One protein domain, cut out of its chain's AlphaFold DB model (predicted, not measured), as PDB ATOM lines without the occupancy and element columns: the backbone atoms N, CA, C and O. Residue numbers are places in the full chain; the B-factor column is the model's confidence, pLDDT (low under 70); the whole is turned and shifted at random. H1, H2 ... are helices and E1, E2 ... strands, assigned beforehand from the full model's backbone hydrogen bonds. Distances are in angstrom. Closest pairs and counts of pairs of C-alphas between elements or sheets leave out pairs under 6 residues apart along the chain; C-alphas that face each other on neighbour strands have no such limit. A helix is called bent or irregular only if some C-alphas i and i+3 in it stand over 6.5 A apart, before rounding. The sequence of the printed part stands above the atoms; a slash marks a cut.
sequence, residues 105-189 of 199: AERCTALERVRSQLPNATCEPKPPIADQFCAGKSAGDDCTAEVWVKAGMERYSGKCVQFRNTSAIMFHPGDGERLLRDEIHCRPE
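This is residues 105 to 189 of the 199 residues of an uncharacterized protein of Magnetospirillum kuznetsovii (UniProt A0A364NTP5). A long ribbon of two strands, E2 and E3, has small helix H1 over one end; at the other, E2 bends sharply into a second hairpin, with E1. 85 residues are printed, with one named helix, then three strands in a meander, each the antiparallel neighbour of the one before: E1 - E2 - E3, mostly strand. It is loose, radius of gyration of the C-alphas 17.1 A, spanning 48 by 28 by 20 A.

H1, residues 108 to 114, 10.3 A, begins at C-alpha (152.286, 127.984, 107.391); it is irregular, only just: C-alphas 109 and 112 are 6.6 A apart. E1 is residues 142 to 149, 21.7 A; E2, 152 to 172, 45.9 A; E3, 175 to 187, 34.1 A, ending at (180.733, 118.660, 97.215).

H1 is on the sheet, over E3, height 9.4 A; closest C-alphas, Ala 110 and Glu 177, 7.2 A. Within hydrogen-bond range in H1 are 0 of 3 O i to N i+4 pairs and 3 of 4 O i to N i+3 pairs. E2 bends 104 degrees at residue 157. Within range are N 145 and O 156, 2.9 A, in hairpin E1 and E2, and N 165 and O 181, 2.8 A, in hairpin E2 and E3.

The farthest C-alphas, Thr 109 and Ala 151, are 51.1 A apart. The printed part has no cut; the link H1 to E1, 27 residues, is long. pLDDT is under 70 at residues 110 and 170 to 174.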
ATOM      1  N   ALA A 105     158.138 124.389 107.832       88.81
ATOM      2  CA  ALA A 105     157.059 124.077 106.893       88.81
ATOM      3  C   ALA A 105     157.067 125.006 105.670       88.81
ATOM      4  O   ALA A 105     157.157 126.221 105.812       88.81
ATOM      5  N   GLU A 106     156.915 124.446 104.464       87.44
ATOM      6  CA  GLU A 106     156.775 125.230 103.223       87.44
ATOM      7  C   GLU A 106     155.522 126.112 103.233       87.44
ATOM      8  O   GLU A 106     155.514 127.191 102.642       87.44
ATOM      9  N   ARG A 107     154.463 125.675 103.926       85.75
ATOM     10  CA  ARG A 107     153.200 126.409 104.050       85.75
ATOM     11  C   ARG A 107     152.748 126.493 105.500       85.75
ATOM     12  O   ARG A 107     152.413 125.494 106.131       85.75
ATOM     13  N   CYS A 108     152.648 127.717 106.001       81.12
ATOM     14  CA  CYS A 108     152.286 127.984 107.391       81.12
ATOM     15  C   CYS A 108     150.857 127.641 107.774       81.12
ATOM     16  O   CYS A 108     150.608 127.169 108.880       81.12
ATOM     17  N   THR A 109     149.920 127.828 106.849       76.31
ATOM     18  CA  THR A 109     148.494 127.547 107.066       76.31
ATOM     19  C   THR A 109     148.222 126.085 107.415       76.31
ATOM     20  O   THR A 109     147.161 125.759 107.936       76.31
ATOM     21  N   ALA A 110     149.168 125.194 107.118       67.44
ATOM     22  CA  ALA A 110     149.063 123.780 107.421       67.44
ATOM     23  C   ALA A 110     149.834 123.350 108.674       67.44
ATOM     24  O   ALA A 110     149.541 122.290 109.224       67.44
ATOM     25  N   LEU A 111     150.764 124.176 109.169       74.31
ATOM     26  CA  LEU A 111     151.561 123.864 110.355       74.31
ATOM     27  C   LEU A 111     150.673 123.675 111.595       74.31
ATOM     28  O   LEU A 111     150.914 122.782 112.403       74.31
ATOM     29  N   GLU A 112     149.595 124.455 111.711       75.94
ATOM     30  CA  GLU A 112     148.626 124.327 112.806       75.94
ATOM     31  C   GLU A 112     147.978 122.940 112.865       75.94
ATOM     32  O   GLU A 112     147.766 122.406 113.953       75.94
ATOM     33  N   ARG A 113     147.729 122.314 111.708       72.62
ATOM     34  CA  ARG A 113     147.106 120.983 111.628       72.62
ATOM     35  C   ARG A 113     148.047 119.866 112.077       72.62
ATOM     36  O   ARG A 113     147.582 118.803 112.476       72.62
ATOM     37  N   VAL A 114     149.356 120.102 112.007       71.12
ATOM     38  CA  VAL A 114     150.398 119.075 112.188       71.12
ATOM     39  C   VAL A 114     151.275 119.324 113.413       71.12
ATOM     40  O   VAL A 114     152.184 118.547 113.703       71.12
ATOM     41  N   ARG A 115     150.985 120.385 114.172       78.75
ATOM     42  CA  ARG A 115     151.779 120.832 115.322       78.75
ATOM     43  C   ARG A 115     151.921 119.775 116.418       78.75
ATOM     44  O   ARG A 115     152.938 119.744 117.096       78.75
ATOM     45  N   SER A 116     150.934 118.891 116.577       78.56
ATOM     46  CA  SER A 116     150.999 117.775 117.533       78.56
ATOM     47  C   SER A 116     152.024 116.704 117.149       78.56
ATOM     48  O   SER A 116     152.565 116.039 118.027       78.56
ATOM     49  N   GLN A 117     152.300 116.540 115.855       76.00
ATOM     50  CA  GLN A 117     153.253 115.557 115.330       76.00
ATOM     51  C   GLN A 117     154.637 116.173 115.109       76.00
ATOM     52  O   GLN A 117     155.646 115.473 115.124       76.00
ATOM     53  N   LEU A 118     154.684 117.493 114.927       77.12
ATOM     54  CA  LEU A 118     155.894 118.265 114.676       77.12
ATOM     55  C   LEU A 118     155.966 119.464 115.630       77.12
ATOM     56  O   LEU A 118     155.858 120.611 115.189       77.12
ATOM     57  N   PRO A 119     156.149 119.225 116.938       73.12
ATOM     58  CA  PRO A 119     156.095 120.289 117.942       73.12
ATOM     59  C   PRO A 119     157.170 121.367 117.740       73.12
ATOM     60  O   PRO A 119     156.959 122.512 118.134       73.12
ATOM     61  N   ASN A 120     158.278 121.014 117.080       79.44
ATOM     62  CA  ASN A 120     159.409 121.907 116.820       79.44
ATOM     63  C   ASN A 120     159.425 122.469 115.389       79.44
ATOM     64  O   ASN A 120     160.326 123.232 115.049       79.44
ATOM     65  N   ALA A 121     158.473 122.091 114.527       78.69
ATOM     66  CA  ALA A 121     158.428 122.658 113.186       78.69
ATOM     67  C   ALA A 121     158.016 124.127 113.267       78.69
ATOM     68  O   ALA A 121     157.075 124.505 113.966       78.69
ATOM     69  N   THR A 122     158.744 124.957 112.531       85.94
ATOM     70  CA  THR A 122     158.498 126.395 112.470       85.94
ATOM     71  C   THR A 122     158.023 126.808 111.089       85.94
ATOM     72  O   THR A 122     158.085 126.052 110.124       85.94
ATOM     73  N   CYS A 123     157.499 128.020 111.028       87.12
ATOM     74  CA  CYS A 123     156.999 128.656 109.820       87.12
ATOM     75  C   CYS A 123     158.040 129.519 109.113       87.12
ATOM     76  O   CYS A 123     157.880 129.896 107.956       87.12
ATOM     77  N   GLU A 124     159.079 129.886 109.851       89.88
ATOM     78  CA  GLU A 124     160.081 130.824 109.401       89.88
ATOM     79  C   GLU A 124     161.256 130.051 108.809       89.88
ATOM     80  O   GLU A 124     161.726 129.087 109.428       89.88
ATOM     81  N   PRO A 125     161.756 130.466 107.633       90.44
ATOM     82  CA  PRO A 125     162.991 129.927 107.100       90.44
ATOM     83  C   PRO A 125     164.112 130.031 108.135       90.44
ATOM     84  O   PRO A 125     164.389 131.100 108.680       90.44
ATOM     85  N   LYS A 126     164.759 128.901 108.403       91.94
ATOM     86  CA  LYS A 126     165.914 128.814 109.295       91.94
ATOM     87  C   LYS A 126     167.199 129.080 108.508       91.94
ATOM     88  O   LYS A 126     167.231 128.790 107.309       91.94
ATOM     89  N   PRO A 127     168.253 129.607 109.156       93.12
ATOM     90  CA  PRO A 127     169.565 129.708 108.530       93.12
ATOM     91  C   PRO A 127     170.024 128.343 107.993       93.12
ATOM     92  O   PRO A 127     169.722 127.324 108.623       93.12
ATOM     93  N   PRO A 128     170.755 128.302 106.865       95.50
ATOM     94  CA  PRO A 128     171.293 127.053 106.352       95.50
ATOM     95  C   PRO A 128     172.208 126.379 107.374       95.50
ATOM     96  O   PRO A 128     173.038 127.038 108.004       95.50
ATOM     97  N   ILE A 129     172.077 125.064 107.509       95.88
ATOM     98  CA  ILE A 129     172.951 124.250 108.359       95.88
ATOM     99  C   ILE A 129     174.043 123.611 107.514       95.88
ATOM    100  O   ILE A 129     173.785 123.152 106.405       95.88
ATOM    101  N   ALA A 130     175.272 123.589 108.014       97.38
ATOM    102  CA  ALA A 130     176.399 123.017 107.292       97.38
ATOM    103  C   ALA A 130     176.742 121.614 107.803       97.38
ATOM    104  O   ALA A 130     176.576 121.329 108.989       97.38
ATOM    105  N   ASP A 131     177.255 120.758 106.916       97.19
ATOM    106  CA  ASP A 131     177.930 119.530 107.343       97.19
ATOM    107  C   ASP A 131     179.245 119.843 108.083       97.19
ATOM    108  O   ASP A 131     179.725 120.982 108.110       97.19
ATOM    109  N   GLN A 132     179.861 118.818 108.676       97.25
ATOM    110  CA  GLN A 132     181.084 118.994 109.461       97.25
ATOM    111  C   GLN A 132     182.275 119.553 108.656       97.25
ATOM    112  O   GLN A 132     183.193 120.125 109.241       97.25
ATOM    113  N   PHE A 133     182.274 119.423 107.325       97.69
ATOM    114  CA  PHE A 133     183.353 119.895 106.446       97.69
ATOM    115  C   PHE A 133     183.162 121.361 106.012       97.69
ATOM    116  O   PHE A 133     184.128 122.036 105.626       97.69
ATOM    117  N   CYS A 134     181.924 121.855 106.096       98.19
ATOM    118  CA  CYS A 134     181.510 123.225 105.804       98.19
ATOM    119  C   CYS A 134     181.117 124.033 107.053       98.19
ATOM    120  O   CYS A 134     180.572 125.130 106.933       98.19
ATOM    121  N   ALA A 135     181.404 123.531 108.256       96.75
ATOM    122  CA  ALA A 135     181.122 124.229 109.506       96.75
ATOM    123  C   ALA A 135     181.762 125.633 109.534       96.75
ATOM    124  O   ALA A 135     182.972 125.787 109.361       96.75
ATOM    125  N   GLY A 136     180.934 126.662 109.744       96.31
ATOM    126  CA  GLY A 136     181.359 128.068 109.760       96.31
ATOM    127  C   GLY A 136     181.680 128.669 108.385       96.31
ATOM    128  O   GLY A 136     182.195 129.783 108.330       96.31
ATOM    129  N   LYS A 137     181.386 127.956 107.292       97.75
ATOM    130  CA  LYS A 137     181.642 128.395 105.914       97.75
ATOM    131  C   LYS A 137     180.353 128.751 105.185       97.75
ATOM    132  O   LYS A 137     179.278 128.233 105.487       97.75
ATOM    133  N   SER A 138     180.478 129.625 104.197       97.69
ATOM    134  CA  SER A 138     179.402 130.004 103.285       97.69
ATOM    135  C   SER A 138     179.399 129.127 102.032       97.69
ATOM    136  O   SER A 138     180.367 128.433 101.714       97.69
ATOM    137  N   ALA A 139     178.300 129.162 101.280       97.75
ATOM    138  CA  ALA A 139     178.264 128.548  99.959       97.75
ATOM    139  C   ALA A 139     179.301 129.210  99.028       97.75
ATOM    140  O   ALA A 139     179.359 130.434  98.932       97.75
ATOM    141  N   GLY A 140     180.094 128.395  98.332       98.00
ATOM    142  CA  GLY A 140     181.201 128.815  97.469       98.00
ATOM    143  C   GLY A 140     182.590 128.683  98.102       98.00
ATOM    144  O   GLY A 140     183.575 128.632  97.362       98.00
ATOM    145  N   ASP A 141     182.679 128.566  99.430       98.56
ATOM    146  CA  ASP A 141     183.955 128.404 100.133       98.56
ATOM    147  C   ASP A 141     184.590 127.033  99.864       98.56
ATOM    148  O   ASP A 141     183.904 126.041  99.598       98.56
ATOM    149  N   ASP A 142     185.918 126.965  99.974       98.56
ATOM    150  CA  ASP A 142     186.673 125.716  99.872       98.56
ATOM    151  C   ASP A 142     186.435 124.804 101.082       98.56
ATOM    152  O   ASP A 142     186.414 125.244 102.237       98.56
ATOM    153  N   CYS A 143     186.323 123.501 100.841       98.56
ATOM    154  CA  CYS A 143     186.210 122.477 101.877       98.56
ATOM    155  C   CYS A 143     187.110 121.274 101.585       98.56
ATOM    156  O   CYS A 143     187.502 121.034 100.443       98.56
ATOM    157  N   THR A 144     187.413 120.510 102.634       98.38
ATOM    158  CA  THR A 144     188.131 119.237 102.531       98.38
ATOM    159  C   THR A 144     187.233 118.145 103.089       98.38
ATOM    160  O   THR A 144     186.945 118.141 104.283       98.38
ATOM    161  N   ALA A 145     186.781 117.248 102.219       98.06
ATOM    162  CA  ALA A 145     185.958 116.101 102.570       98.06
ATOM    163  C   ALA A 145     186.828 114.908 102.979       98.06
ATOM    164  O   ALA A 145     187.855 114.647 102.350       98.06
ATOM    165  N   GLU A 146     186.382 114.157 103.985       98.19
ATOM    166  CA  GLU A 146     186.932 112.845 104.333       98.19
ATOM    167  C   GLU A 146     186.030 111.755 103.755       98.19
ATOM    168  O   GLU A 146     184.842 111.670 104.071       98.19
ATOM    169  N   VAL A 147     186.591 110.937 102.867       97.81
ATOM    170  CA  VAL A 147     185.857 109.945 102.082       97.81
ATOM    171  C   VAL A 147     186.444 108.570 102.354       97.81
ATOM    172  O   VAL A 147     187.635 108.337 102.160       97.81
ATOM    173  N   TRP A 148     185.602 107.644 102.794       97.75
ATOM    174  CA  TRP A 148     185.969 106.251 102.996       97.75
ATOM    175  C   TRP A 148     185.882 105.498 101.672       97.75
ATOM    176  O   TRP A 148     184.814 105.376 101.068       97.75
ATOM    177  N   VAL A 149     187.021 104.975 101.242       96.44
ATOM    178  CA  VAL A 149     187.162 104.052 100.117       96.44
ATOM    179  C   VAL A 149     187.714 102.723 100.634       96.44
ATOM    180  O   VAL A 149     188.107 102.595 101.793       96.44
ATOM    181  N   LYS A 150     187.778 101.701  99.780       94.38
ATOM    182  CA  LYS A 150     188.293 100.379 100.171       94.38
ATOM    183  C   LYS A 150     189.715 100.402 100.735       94.38
ATOM    184  O   LYS A 150     190.030  99.607 101.614       94.38
ATOM    185  N   ALA A 151     190.563 101.294 100.224       95.00
ATOM    186  CA  ALA A 151     191.943 101.445 100.678       95.00
ATOM    187  C   ALA A 151     192.068 102.178 102.029       95.00
ATOM    188  O   ALA A 151     193.149 102.185 102.614       95.00
ATOM    189  N   GLY A 152     190.981 102.770 102.535       96.31
ATOM    190  CA  GLY A 152     190.957 103.540 103.772       96.31
ATOM    191  C   GLY A 152     190.267 104.890 103.606       96.31
ATOM    192  O   GLY A 152     189.501 105.117 102.672       96.31
ATOM    193  N   MET A 153     190.526 105.788 104.550       97.62
ATOM    194  CA  MET A 153     190.045 107.163 104.485       97.62
ATOM    195  C   MET A 153     190.975 108.005 103.608       97.62
ATOM    196  O   MET A 153     192.186 108.039 103.829       97.62
ATOM    197  N   GLU A 154     190.398 108.733 102.662       97.62
ATOM    198  CA  GLU A 154     191.088 109.677 101.789       97.62
ATOM    199  C   GLU A 154     190.503 111.085 101.940       97.62
ATOM    200  O   GLU A 154     189.364 111.261 102.378       97.62
ATOM    201  N   ARG A 155     191.292 112.104 101.583       98.06
ATOM    202  CA  ARG A 155     190.885 113.510 101.657       98.06
ATOM    203  C   ARG A 155     190.818 114.134 100.278       98.06
ATOM    204  O   ARG A 155     191.763 114.018  99.505       98.06
ATOM    205  N   TYR A 156     189.729 114.848 100.017       98.12
ATOM    206  CA  TYR A 156     189.465 115.482  98.731       98.12
ATOM    207  C   TYR A 156     189.078 116.945  98.905       98.12
ATOM    208  O   TYR A 156     188.309 117.287  99.802       98.12
ATOM    209  N   SER A 157     189.595 117.806  98.029       98.12
ATOM    210  CA  SER A 157     189.163 119.199  97.939       98.12
ATOM    211  C   SER A 157     187.787 119.299  97.280       98.12
ATOM    212  O   SER A 157     187.462 118.544  96.360       98.12
ATOM    213  N   GLY A 158     186.992 120.265  97.721       98.12
ATOM    214  CA  GLY A 158     185.683 120.552  97.155       98.12
ATOM    215  C   GLY A 158     185.217 121.965  97.470       98.12
ATOM    216  O   GLY A 158     185.970 122.792  97.983       98.12
ATOM    217  N   LYS A 159     183.939 122.215  97.187       98.62
ATOM    218  CA  LYS A 159     183.257 123.476  97.483       98.62
ATOM    219  C   LYS A 159     182.054 123.235  98.383       98.62
ATOM    220  O   LYS A 159     181.345 122.236  98.230       98.62
ATOM    221  N   CYS A 160     181.797 124.168  99.287       98.56
ATOM    222  CA  CYS A 160     180.562 124.213 100.052       98.56
ATOM    223  C   CYS A 160     179.410 124.626  99.129       98.56
ATOM    224  O   CYS A 160     179.430 125.703  98.539       98.56
ATOM    225  N   VAL A 161     178.401 123.770  98.975       98.25
ATOM    226  CA  VAL A 161     177.254 124.008  98.090       98.25
ATOM    227  C   VAL A 161     175.976 123.974  98.910       98.25
ATOM    228  O   VAL A 161     175.696 122.977  99.578       98.25
ATOM    229  N   GLN A 162     175.191 125.049  98.827       97.69
ATOM    230  CA  GLN A 162     173.870 125.111  99.438       97.69
ATOM    231  C   GLN A 162     172.834 124.422  98.551       97.69
ATOM    232  O   GLN A 162     172.779 124.651  97.341       97.69
ATOM    233  N   PHE A 163     171.973 123.614  99.151       95.69
ATOM    234  CA  PHE A 163     170.787 123.082  98.496       95.69
ATOM    235  C   PHE A 163     169.649 122.952  99.505       95.69
ATOM    236  O   PHE A 163     169.840 122.960 100.719       95.69
ATOM    237  N   ARG A 164     168.435 122.852  98.974       95.56
ATOM    238  CA  ARG A 164     167.215 122.734  99.761       95.56
ATOM    239  C   ARG A 164     166.794 121.279  99.835       95.56
ATOM    240  O   ARG A 164     166.435 120.687  98.817       95.56
ATOM    241  N   ASN A 165     166.835 120.714 101.031       93.44
ATOM    242  CA  ASN A 165     166.320 119.388 101.309       93.44
ATOM    243  C   ASN A 165     164.815 119.468 101.592       93.44
ATOM    244  O   ASN A 165     164.337 120.437 102.183       93.44
ATOM    245  N   THR A 166     164.061 118.463 101.151       91.19
ATOM    246  CA  THR A 166     162.606 118.418 101.329       91.19
ATOM    247  C   THR A 166     162.193 117.056 101.855       91.19
ATOM    248  O   THR A 166     162.450 116.044 101.205       91.19
ATOM    249  N   SER A 167     161.503 117.039 102.986       85.81
ATOM    250  CA  SER A 167     160.812 115.871 103.515       85.81
ATOM    251  C   SER A 167     159.308 116.060 103.336       85.81
ATOM    252  O   SER A 167     158.798 117.173 103.454       85.81
ATOM    253  N   ALA A 168     158.590 114.988 103.014       82.19
ATOM    254  CA  ALA A 168     157.138 115.010 102.901       82.19
ATOM    255  C   ALA A 168     156.540 114.149 104.007       82.19
ATOM    256  O   ALA A 168     156.927 112.992 104.173       82.19
ATOM    257  N   ILE A 169     155.572 114.702 104.728       76.69
ATOM    258  CA  ILE A 169     154.772 113.956 105.691       76.69
ATOM    259  C   ILE A 169     153.364 113.878 105.116       76.69
ATOM    260  O   ILE A 169     152.720 114.902 104.888       76.69
ATOM    261  N   MET A 170     152.928 112.657 104.807       69.19
ATOM    262  CA  MET A 170     151.579 112.373 104.320       69.19
ATOM    263  C   MET A 170     150.678 111.995 105.491       69.19
ATOM    264  O   MET A 170     151.009 111.084 106.248       69.19
ATOM    265  N   PHE A 171     149.536 112.671 105.603       66.12
ATOM    266  CA  PHE A 171     148.545 112.424 106.656       66.12
ATOM    267  C   PHE A 171     147.312 111.709 106.096       66.12
ATOM    268  O   PHE A 171     146.838 110.733 106.677       66.12
ATOM    269  N   HIS A 172     146.841 112.150 104.927       65.38
ATOM    270  CA  HIS A 172     145.768 111.516 104.163       65.38
ATOM    271  C   HIS A 172     146.142 111.439 102.677       65.38
ATOM    272  O   HIS A 172     147.015 112.185 102.221       65.38
ATOM    273  N   PRO A 173     145.499 110.559 101.886       68.69
ATOM    274  CA  PRO A 173     145.674 110.555 100.438       68.69
ATOM    275  C   PRO A 173     145.347 111.938  99.850       68.69
ATOM    276  O   PRO A 173     144.203 112.373  99.894       68.69
ATOM    277  N   GLY A 174     146.358 112.630  99.317       67.88
ATOM    278  CA  GLY A 174     146.222 113.977  98.744       67.88
ATOM    279  C   GLY A 174     146.579 115.135  99.685       67.88
ATOM    280  O   GLY A 174     146.879 116.218  99.189       67.88
ATOM    281  N   ASP A 175     146.660 114.892 100.997       72.50
ATOM    282  CA  ASP A 175     147.048 115.886 102.003       72.50
ATOM    283  C   ASP A 175     148.431 115.547 102.571       72.50
ATOM    284  O   ASP A 175     148.595 114.719 103.477       72.50
ATOM    285  N   GLY A 176     149.446 116.193 102.001       73.81
ATOM    286  CA  GLY A 176     150.823 116.113 102.469       73.81
ATOM    287  C   GLY A 176     151.387 117.496 102.745       73.81
ATOM    288  O   GLY A 176     151.159 118.430 101.973       73.81
ATOM    289  N   GLU A 177     152.165 117.603 103.820       82.88
ATOM    290  CA  GLU A 177     152.964 118.794 104.083       82.88
ATOM    291  C   GLU A 177     154.429 118.557 103.779       82.88
ATOM    292  O   GLU A 177     154.991 117.489 104.045       82.88
ATOM    293  N   ARG A 178     155.038 119.583 103.190       87.81
ATOM    294  CA  ARG A 178     156.452 119.584 102.845       87.81
ATOM    295  C   ARG A 178     157.200 120.365 103.904       87.81
ATOM    296  O   ARG A 178     156.975 121.558 104.102       87.81
ATOM    297  N   LEU A 179     158.085 119.657 104.584       89.12
ATOM    298  CA  LEU A 179     159.077 120.246 105.451       89.12
ATOM    299  C   LEU A 179     160.330 120.489 104.637       89.12
ATOM    300  O   LEU A 179     160.785 119.582 103.937       89.12
ATOM    301  N   LEU A 180     160.896 121.683 104.726       92.62
ATOM    302  CA  LEU A 180     162.145 121.978 104.048       92.62
ATOM    303  C   LEU A 180     163.219 122.390 105.057       92.62
ATOM    304  O   LEU A 180     162.947 122.762 106.202       92.62
ATOM    305  N   ARG A 181     164.460 122.237 104.611       93.38
ATOM    306  CA  ARG A 181     165.668 122.558 105.357       93.38
ATOM    307  C   ARG A 181     166.745 122.931 104.358       93.38
ATOM    308  O   ARG A 181     166.973 122.195 103.399       93.38
ATOM    309  N   ASP A 182     167.367 124.082 104.556       96.06
ATOM    310  CA  ASP A 182     168.485 124.501 103.718       96.06
ATOM    311  C   ASP A 182     169.777 123.943 104.327       96.06
ATOM    312  O   ASP A 182     170.039 124.116 105.516       96.06
ATOM    313  N   GLU A 183     170.557 123.231 103.520       97.25
ATOM    314  CA  GLU A 183     171.766 122.519 103.940       97.25
ATOM    315  C   GLU A 183     172.955 122.979 103.084       97.25
ATOM    316  O   GLU A 183     172.801 123.241 101.889       97.25
ATOM    317  N   ILE A 184     174.147 123.077 103.674       98.00
ATOM    318  CA  ILE A 184     175.410 123.384 102.995       98.00
ATOM    319  C   ILE A 184     176.323 122.170 103.124       98.00
ATOM    320  O   ILE A 184     176.785 121.848 104.217       98.00
ATOM    321  N   HIS A 185     176.595 121.492 102.011       98.06
ATOM    322  CA  HIS A 185     177.456 120.307 102.009       98.06
ATOM    323  C   HIS A 185     178.761 120.556 101.275       98.06
ATOM    324  O   HIS A 185     178.777 121.245 100.251       98.06
ATOM    325  N   CYS A 186     179.821 119.881 101.709       98.31
ATOM    326  CA  CYS A 186     181.023 119.754 100.902       98.31
ATOM    327  C   CYS A 186     180.750 118.832  99.701       98.31
ATOM    328  O   CYS A 186     180.310 117.680  99.841       98.31
ATOM    329  N   ARG A 187     180.965 119.355  98.489       98.12
ATOM    330  CA  ARG A 187     180.733 118.660  97.215       98.12
ATOM    331  C   ARG A 187     181.986 118.717  96.339       98.12
ATOM    332  O   ARG A 187     182.720 119.703  96.414       98.12
ATOM    333  N   PRO A 188     182.219 117.706  95.485       97.88
ATOM    334  CA  PRO A 188     183.263 117.801  94.472       97.88
ATOM    335  C   PRO A 188     182.966 118.978  93.541       97.88
ATOM    336  O   PRO A 188     181.802 119.252  93.236       97.88
ATOM    337  N   GLU A 189     184.008 119.655  93.069       96.25
ATOM    338  CA  GLU A 189     183.872 120.772  92.125       96.25
ATOM    339  C   GLU A 189     183.400 120.291  90.741       96.25
ATOM    340  O   GLU A 189     182.648 120.973  90.040       96.25
TER     341      GLU A 189